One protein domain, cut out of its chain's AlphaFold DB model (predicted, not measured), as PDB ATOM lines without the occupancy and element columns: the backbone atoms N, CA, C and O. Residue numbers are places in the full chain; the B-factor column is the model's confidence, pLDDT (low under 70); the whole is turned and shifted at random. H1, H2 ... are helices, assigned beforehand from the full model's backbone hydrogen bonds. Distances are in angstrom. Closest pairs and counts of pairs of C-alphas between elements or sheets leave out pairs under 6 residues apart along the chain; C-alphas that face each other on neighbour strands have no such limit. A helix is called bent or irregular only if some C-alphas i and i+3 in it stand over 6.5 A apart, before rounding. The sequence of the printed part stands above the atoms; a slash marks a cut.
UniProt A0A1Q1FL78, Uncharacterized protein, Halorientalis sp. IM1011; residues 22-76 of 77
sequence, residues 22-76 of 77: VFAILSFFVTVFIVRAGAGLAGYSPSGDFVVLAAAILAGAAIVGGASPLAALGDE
ATOM      1  N   VAL A  22       5.779  28.713  28.455       95.38
ATOM      2  CA  VAL A  22       4.967  27.491  28.573       95.38
ATOM      3  C   VAL A  22       3.500  27.840  28.828       95.38
ATOM      4  O   VAL A  22       2.621  27.318  28.141       95.38
ATOM      5  N   PHE A  23       3.218  28.758  29.756       92.12
ATOM      6  CA  PHE A  23       1.849  29.219  30.005       92.12
ATOM      7  C   PHE A  23       1.213  29.870  28.772       92.12
ATOM      8  O   PHE A  23       0.047  29.605  28.477       92.12
ATOM      9  N   ALA A  24       1.967  30.670  28.016       89.94
ATOM     10  CA  ALA A  24       1.490  31.288  26.784       89.94
ATOM     11  C   ALA A  24       1.136  30.242  25.714       89.94
ATOM     12  O   ALA A  24       0.082  30.337  25.086       89.94
ATOM     13  N   ILE A  25       1.968  29.208  25.548       91.69
ATOM     14  CA  ILE A  25       1.703  28.102  24.617       91.69
ATOM     15  C   ILE A  25       0.419  27.366  25.014       91.69
ATOM     16  O   ILE A  25      -0.454  27.148  24.174       91.69
ATOM     17  N   LEU A  26       0.267  27.017  26.294       93.62
ATOM     18  CA  LEU A  26      -0.937  26.346  26.791       93.62
ATOM     19  C   LEU A  26      -2.192  27.205  26.577       93.62
ATOM     20  O   LEU A  26      -3.201  26.703  26.079       93.62
ATOM     21  N   SER A  27      -2.114  28.503  26.883       88.94
ATOM     22  CA  SER A  27      -3.195  29.465  26.644       88.94
ATOM     23  C   SER A  27      -3.602  29.519  25.165       88.94
ATOM     24  O   SER A  27      -4.790  29.481  24.833       88.94
ATOM     25  N   PHE A  28      -2.630  29.510  24.249       91.50
ATOM     26  CA  PHE A  28      -2.894  29.501  22.811       91.50
ATOM     27  C   PHE A  28      -3.654  28.245  22.361       91.50
ATOM     28  O   PHE A  28      -4.638  28.352  21.628       91.50
ATOM     29  N   PHE A  29      -3.274  27.057  22.843       92.94
ATOM     30  CA  PHE A  29      -3.989  25.816  22.520       92.94
ATOM     31  C   PHE A  29      -5.448  25.834  22.986       92.94
ATOM     32  O   PHE A  29      -6.346  25.455  22.228       92.94
ATOM     33  N   VAL A  30      -5.698  26.315  24.207       93.94
ATOM     34  CA  VAL A  30      -7.064  26.491  24.722       93.94
ATOM     35  C   VAL A  30      -7.840  27.480  23.849       93.94
ATOM     36  O   VAL A  30      -8.990  27.228  23.498       93.94
ATOM     37  N   THR A  31      -7.197  28.562  23.414       94.38
ATOM     38  CA  THR A  31      -7.806  29.561  22.529       94.38
ATOM     39  C   THR A  31      -8.207  28.966  21.174       94.38
ATOM     40  O   THR A  31      -9.330  29.176  20.720       94.38
ATOM     41  N   VAL A  32      -7.345  28.156  20.549       93.81
ATOM     42  CA  VAL A  32      -7.662  27.431  19.301       93.81
ATOM     43  C   VAL A  32      -8.872  26.514  19.489       93.81
ATOM     44  O   VAL A  32      -9.759  26.473  18.634       93.81
ATOM     45  N   PHE A  33      -8.937  25.804  20.618       91.94
ATOM     46  CA  PHE A  33     -10.084  24.964  20.954       91.94
ATOM     47  C   PHE A  33     -11.376  25.786  21.070       91.94
ATOM     48  O   PHE A  33     -12.384  25.413  20.468       91.94
ATOM     49  N   ILE A  34     -11.335  26.926  21.768       93.19
ATOM     50  CA  ILE A  34     -12.481  27.834  21.924       93.19
ATOM     51  C   ILE A  34     -12.971  28.333  20.562       93.19
ATOM     52  O   ILE A  34     -14.165  28.255  20.280       93.19
ATOM     53  N   VAL A  35     -12.069  28.802  19.696       94.56
ATOM     54  CA  VAL A  35     -12.433  29.312  18.364       94.56
ATOM     55  C   VAL A  35     -13.067  28.213  17.514       94.56
ATOM     56  O   VAL A  35     -14.100  28.435  16.883       94.56
ATOM     57  N   ARG A  36     -12.493  27.004  17.524       92.25
ATOM     58  CA  ARG A  36     -13.028  25.869  16.762       92.25
ATOM     59  C   ARG A  36     -14.410  25.445  17.257       92.25
ATOM     60  O   ARG A  36     -15.299  25.212  16.440       92.25
ATOM     61  N   ALA A  37     -14.597  25.351  18.572       92.44
ATOM     62  CA  ALA A  37     -15.886  25.020  19.171       92.44
ATOM     63  C   ALA A  37     -16.933  26.108  18.878       92.44
ATOM     64  O   ALA A  37     -18.041  25.792  18.448       92.44
ATOM     65  N   GLY A  38     -16.564  27.383  19.030       90.06
ATOM     66  CA  GLY A  38     -17.430  28.526  18.732       90.06
ATOM     67  C   GLY A  38     -17.866  28.581  17.268       90.06
ATOM     68  O   GLY A  38     -19.041  28.805  16.987       90.06
ATOM     69  N   ALA A  39     -16.959  28.292  16.332       90.81
ATOM     70  CA  ALA A  39     -17.297  28.202  14.914       90.81
ATOM     71  C   ALA A  39     -18.312  27.086  14.624       90.81
ATOM     72  O   ALA A  39     -19.263  27.306  13.875       90.81
ATOM     73  N   GLY A  40     -18.155  25.924  15.270       89.81
ATOM     74  CA  GLY A  40     -19.107  24.818  15.163       89.81
ATOM     75  C   GLY A  40     -20.500  25.177  15.691       89.81
ATOM     76  O   GLY A  40     -21.496  24.853  15.049       89.81
ATOM     77  N   LEU A  41     -20.580  25.908  16.808       89.56
ATOM     78  CA  LEU A  41     -21.848  26.413  17.354       89.56
ATOM     79  C   LEU A  41     -22.527  27.433  16.429       89.56
ATOM     80  O   LEU A  41     -23.750  27.495  16.375       89.56
ATOM     81  N   ALA A  42     -21.741  28.207  15.682       89.62
ATOM     82  CA  ALA A  42     -22.235  29.166  14.698       89.62
ATOM     83  C   ALA A  42     -22.590  28.529  13.336       89.62
ATOM     84  O   ALA A  42     -23.006  29.237  12.422       89.62
ATOM     85  N   GLY A  43     -22.427  27.210  13.179       90.38
ATOM     86  CA  GLY A  43     -22.707  26.503  11.926       90.38
ATOM     87  C   GLY A  43     -21.654  26.708  10.832       90.38
ATOM     88  O   GLY A  43     -21.900  26.369   9.675       90.38
ATOM     89  N   TYR A  44     -20.479  27.245  11.173       88.69
ATOM     90  CA  TYR A  44     -19.368  27.409  10.239       88.69
ATOM     91  C   TYR A  44     -18.407  26.220  10.299       88.69
ATOM     92  O   TYR A  44     -18.103  25.689  11.366       88.69
ATOM     93  N   SER A  45     -17.851  25.855   9.142       86.00
ATOM     94  CA  SER A  45     -16.744  24.897   9.028       86.00
ATOM     95  C   SER A  45     -15.488  25.601   8.499       86.00
ATOM     96  O   SER A  45     -15.118  25.403   7.338       86.00
ATOM     97  N   PRO A  46     -14.850  26.474   9.303       83.75
ATOM     98  CA  PRO A  46     -13.649  27.189   8.885       83.75
ATOM     99  C   PRO A  46     -12.480  26.224   8.654       83.75
ATOM    100  O   PRO A  46     -12.353  25.206   9.342       83.75
ATOM    101  N   SER A  47     -11.598  26.563   7.709       90.62
ATOM    102  CA  SER A  47     -10.328  25.847   7.564       90.62
ATOM    103  C   SER A  47      -9.455  26.061   8.806       90.62
ATOM    104  O   SER A  47      -9.579  27.068   9.511       90.62
ATOM    105  N   GLY A  48      -8.559  25.106   9.077       88.12
ATOM    106  CA  GLY A  48      -7.664  25.165  10.236       88.12
ATOM    107  C   GLY A  48      -6.842  26.455  10.290       88.12
ATOM    108  O   GLY A  48      -6.674  27.019  11.366       88.12
ATOM    109  N   ASP A  49      -6.428  26.976   9.134       92.12
ATOM    110  CA  ASP A  49      -5.629  28.202   9.035       92.12
ATOM    111  C   ASP A  49      -6.365  29.424   9.600       92.12
ATOM    112  O   ASP A  49      -5.783  30.213  10.345       92.12
ATOM    113  N   PHE A  50      -7.670  29.556   9.321       91.50
ATOM    114  CA  PHE A  50      -8.483  30.645   9.870       91.50
ATOM    115  C   PHE A  50      -8.696  30.504  11.379       91.50
ATOM    116  O   PHE A  50      -8.683  31.508  12.089       91.50
ATOM    117  N   VAL A  51      -8.854  29.276  11.882       92.88
ATOM    118  CA  VAL A  51      -8.991  29.017  13.325       92.88
ATOM    119  C   VAL A  51      -7.710  29.408  14.061       92.88
ATOM    120  O   VAL A  51      -7.773  30.076  15.089       92.88
ATOM    121  N   VAL A  52      -6.552  29.027  13.520       93.62
ATOM    122  CA  VAL A  52      -5.238  29.338  14.095       93.62
ATOM    123  C   VAL A  52      -4.969  30.842  14.053       93.62
ATOM    124  O   VAL A  52      -4.552  31.406  15.062       93.62
ATOM    125  N   LEU A  53      -5.264  31.512  12.933       93.12
ATOM    126  CA  LEU A  53      -5.110  32.963  12.804       93.12
ATOM    127  C   LEU A  53      -6.007  33.725  13.790       93.12
ATOM    128  O   LEU A  53      -5.529  34.602  14.508       93.12
ATOM    129  N   ALA A  54      -7.295  33.381  13.860       92.44
ATOM    130  CA  ALA A  54      -8.230  34.013  14.788       92.44
ATOM    131  C   ALA A  54      -7.828  33.769  16.251       92.44
ATOM    132  O   ALA A  54      -7.868  34.692  17.064       92.44
ATOM    133  N   ALA A  55      -7.376  32.555  16.579       92.44
ATOM    134  CA  ALA A  55      -6.866  32.236  17.906       92.44
ATOM    135  C   ALA A  55      -5.585  33.009  18.248       92.44
ATOM    136  O   ALA A  55      -5.435  33.440  19.387       92.44
ATOM    137  N   ALA A  56      -4.686  33.237  17.284       92.75
ATOM    138  CA  ALA A  56      -3.470  34.025  17.494       92.75
ATOM    139  C   ALA A  56      -3.792  35.488  17.809       92.75
ATOM    140  O   ALA A  56      -3.233  36.058  18.746       92.75
ATOM    141  N   ILE A  57      -4.742  36.073  17.074       93.31
ATOM    142  CA  ILE A  57      -5.215  37.439  17.318       93.31
ATOM    143  C   ILE A  57      -5.873  37.533  18.700       93.31
ATOM    144  O   ILE A  57      -5.559  38.446  19.465       93.31
ATOM    145  N   LEU A  58      -6.744  36.580  19.051       92.31
ATOM    146  CA  LEU A  58      -7.438  36.583  20.340       92.31
ATOM    147  C   LEU A  58      -6.474  36.376  21.516       92.31
ATOM    148  O   LEU A  58      -6.578  37.077  22.519       92.31
ATOM    149  N   ALA A  59      -5.504  35.469  21.379       90.75
ATOM    150  CA  ALA A  59      -4.470  35.248  22.384       90.75
ATOM    151  C   ALA A  59      -3.602  36.500  22.580       90.75
ATOM    152  O   ALA A  59      -3.361  36.905  23.716       90.75
ATOM    153  N   GLY A  60      -3.193  37.164  21.493       89.00
ATOM    154  CA  GLY A  60      -2.460  38.431  21.560       89.00
ATOM    155  C   GLY A  60      -3.259  39.532  22.265       89.00
ATOM    156  O   GLY A  60      -2.742  40.193  23.164       89.00
ATOM    157  N   ALA A  61      -4.541  39.681  21.923       89.25
ATOM    158  CA  ALA A  61      -5.433  40.642  22.571       89.25
ATOM    159  C   ALA A  61      -5.649  40.333  24.062       89.25
ATOM    160  O   ALA A  61      -5.668  41.252  24.876       89.25
ATOM    161  N   ALA A  62      -5.764  39.056  24.437       86.69
ATOM    162  CA  ALA A  62      -5.907  38.635  25.829       86.69
ATOM    163  C   ALA A  62      -4.646  38.924  26.658       86.69
ATOM    164  O   ALA A  62      -4.760  39.374  27.797       86.69
ATOM    165  N   ILE A  63      -3.451  38.727  26.088       84.81
ATOM    166  CA  ILE A  63      -2.178  39.063  26.746       84.81
ATOM    167  C   ILE A  63      -2.084  40.576  26.981       84.81
ATOM    168  O   ILE A  63      -1.775  41.004  28.090       84.81
ATOM    169  N   VAL A  64      -2.397  41.389  25.965       85.31
ATOM    170  CA  VAL A  64      -2.381  42.857  26.084       85.31
ATOM    171  C   VAL A  64      -3.439  43.343  27.075       85.31
ATOM    172  O   VAL A  64      -3.134  44.147  27.950       85.31
ATOM    173  N   GLY A  65      -4.667  42.826  26.995       83.19
ATOM    174  CA  GLY A  65      -5.746  43.181  27.918       83.19
ATOM    175  C   GLY A  65      -5.463  42.769  29.365       83.19
ATOM    176  O   GLY A  65      -5.802  43.505  30.287       83.19
ATOM    177  N   GLY A  66      -4.800  41.628  29.573       77.44
ATOM    178  CA  GLY A  66      -4.365  41.158  30.891       77.44
ATOM    179  C   GLY A  66      -3.191  41.944  31.483       77.44
ATOM    180  O   GLY A  66      -3.011  41.932  32.698       77.44
ATOM    181  N   ALA A  67      -2.415  42.659  30.663       75.31
ATOM    182  CA  ALA A  67      -1.368  43.557  31.147       75.31
ATOM    183  C   ALA A  67      -1.938  44.863  31.738       75.31
ATOM    184  O   ALA A  67      -1.299  45.474  32.592       75.31
ATOM    185  N   SER A  68      -3.147  45.276  31.343       76.44
ATOM    186  CA  SER A  68      -3.753  46.545  31.775       76.44
ATOM    187  C   SER A  68      -4.033  46.643  33.287       76.44
ATOM    188  O   SER A  68      -3.691  47.670  33.870       76.44
ATOM    189  N   PRO A  69      -4.589  45.622  33.977       74.06
ATOM    190  CA  PRO A  69      -4.758  45.657  35.435       74.06
ATOM    191  C   PRO A  69      -3.424  45.696  36.189       74.06
ATOM    192  O   PRO A  69      -3.313  46.340  37.225       74.06
ATOM    193  N   LEU A  70      -2.401  45.019  35.662       72.69
ATOM    194  CA  LEU A  70      -1.060  44.976  36.252       72.69
ATOM    195  C   LEU A  70      -0.370  46.339  36.119       72.69
ATOM    196  O   LEU A  70       0.295  46.780  37.050       72.69
ATOM    197  N   ALA A  71      -0.576  47.019  34.988       72.56
ATOM    198  CA  ALA A  71      -0.126  48.392  34.788       72.56
ATOM    199  C   ALA A  71      -0.843  49.374  35.730       72.56
ATOM    200  O   ALA A  71      -0.191  50.249  36.285       72.56
ATOM    201  N   ALA A  72      -2.150  49.198  35.957       72.44
ATOM    202  CA  ALA A  72      -2.914  50.038  36.879       72.44
ATOM    203  C   ALA A  72      -2.426  49.918  38.335       72.44
ATOM    204  O   ALA A  72      -2.295  50.925  39.014       72.44
ATOM    205  N   LEU A  73      -2.087  48.707  38.793       75.25
ATOM    206  CA  LEU A  73      -1.557  48.480  40.147       75.25
ATOM    207  C   LEU A  73      -0.132  49.024  40.352       75.25
ATOM    208  O   LEU A  73       0.260  49.291  41.482       75.25
ATOM    209  N   GLY A  74       0.658  49.151  39.281       70.25
ATOM    210  CA  GLY A  74       2.011  49.716  39.335       70.25
ATOM    211  C   GLY A  74       2.057  51.247  39.361       70.25
ATOM    212  O   GLY A  74       3.101  51.799  39.684       70.25
ATOM    213  N   ASP A  75       0.953  51.922  39.025       67.06
ATOM    214  CA  ASP A  75       0.818  53.389  39.090       67.06
ATOM    215  C   ASP A  75       0.460  53.878  40.511       67.06
ATOM    216  O   ASP A  75       0.620  55.050  40.838       67.06
ATOM    217  N   GLU A  76       0.005  52.968  41.381       61.59
ATOM    218  CA  GLU A  76      -0.366  53.250  42.777       61.59
ATOM    219  C   GLU A  76       0.802  53.097  43.783       61.59
ATOM    220  O   GLU A  76       0.588  53.244  44.990       61.59
TER     221      GLU A  76
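What this domain is: This is residues 22 to 76 of the 77 residues of an uncharacterized protein of Halorientalis sp. IM1011 (UniProt A0A1Q1FL78). Two helices, H1 and the longer H2, cross as a lopsided X, with H1 crossed near its middle and H2 crossed in its first half. A single loop joins them, and residues 64 to 76, most of them in H2, stick out as a free arm that makes much of the length. The printed part has 55 residues with two named helices, H1 then H2, and no named strand; the class is all helix. It is loose, with a radius of gyration of the C-alphas of 14.0 A, and only just elongated, spanning 47 by 24 by 14 A.

Where its parts are: H1 runs from Val 22, whose C-alpha is at (4.967, 27.491, 28.573), to Leu 41, 29.1 A from first to last C-alpha. H2 runs from Gly 48, with its C-alpha at (-7.664, 25.165, 10.236), to Gly 74, with its C-alpha at (2.011, 49.716, 39.335), a length of 39.3 A. H2 is neither bent nor irregular, but only just: C-alphas 66 and 69 are 6.4 A apart.

How they stand to each other: H1 touches H2 with residues 27 to 36 alone, and H2 touches H1 with residues 51 to 59 alone. Their closest C-alphas are those of Val 32 and Ala 55, 5.1 A apart. The two helices run opposite ways at a steep tilt of 55 degrees. In H1 every O i to N i+4 pair is within hydrogen-bond range; in H2 20 of 23 are.

The domain as a whole: The two C-alphas farthest apart are those of Ser 45 and Glu 76, at 47.0 A. Residues 64 to 76, of which 64 to 74 belong to H2, stand free; the body without them spans 31 by 15 by 14 A. The link from H1 to H2 has 6 residues and is short. The printed part has no cut. The mean pLDDT of the printed part is 87.1, and residues 75 to 76 are under 70.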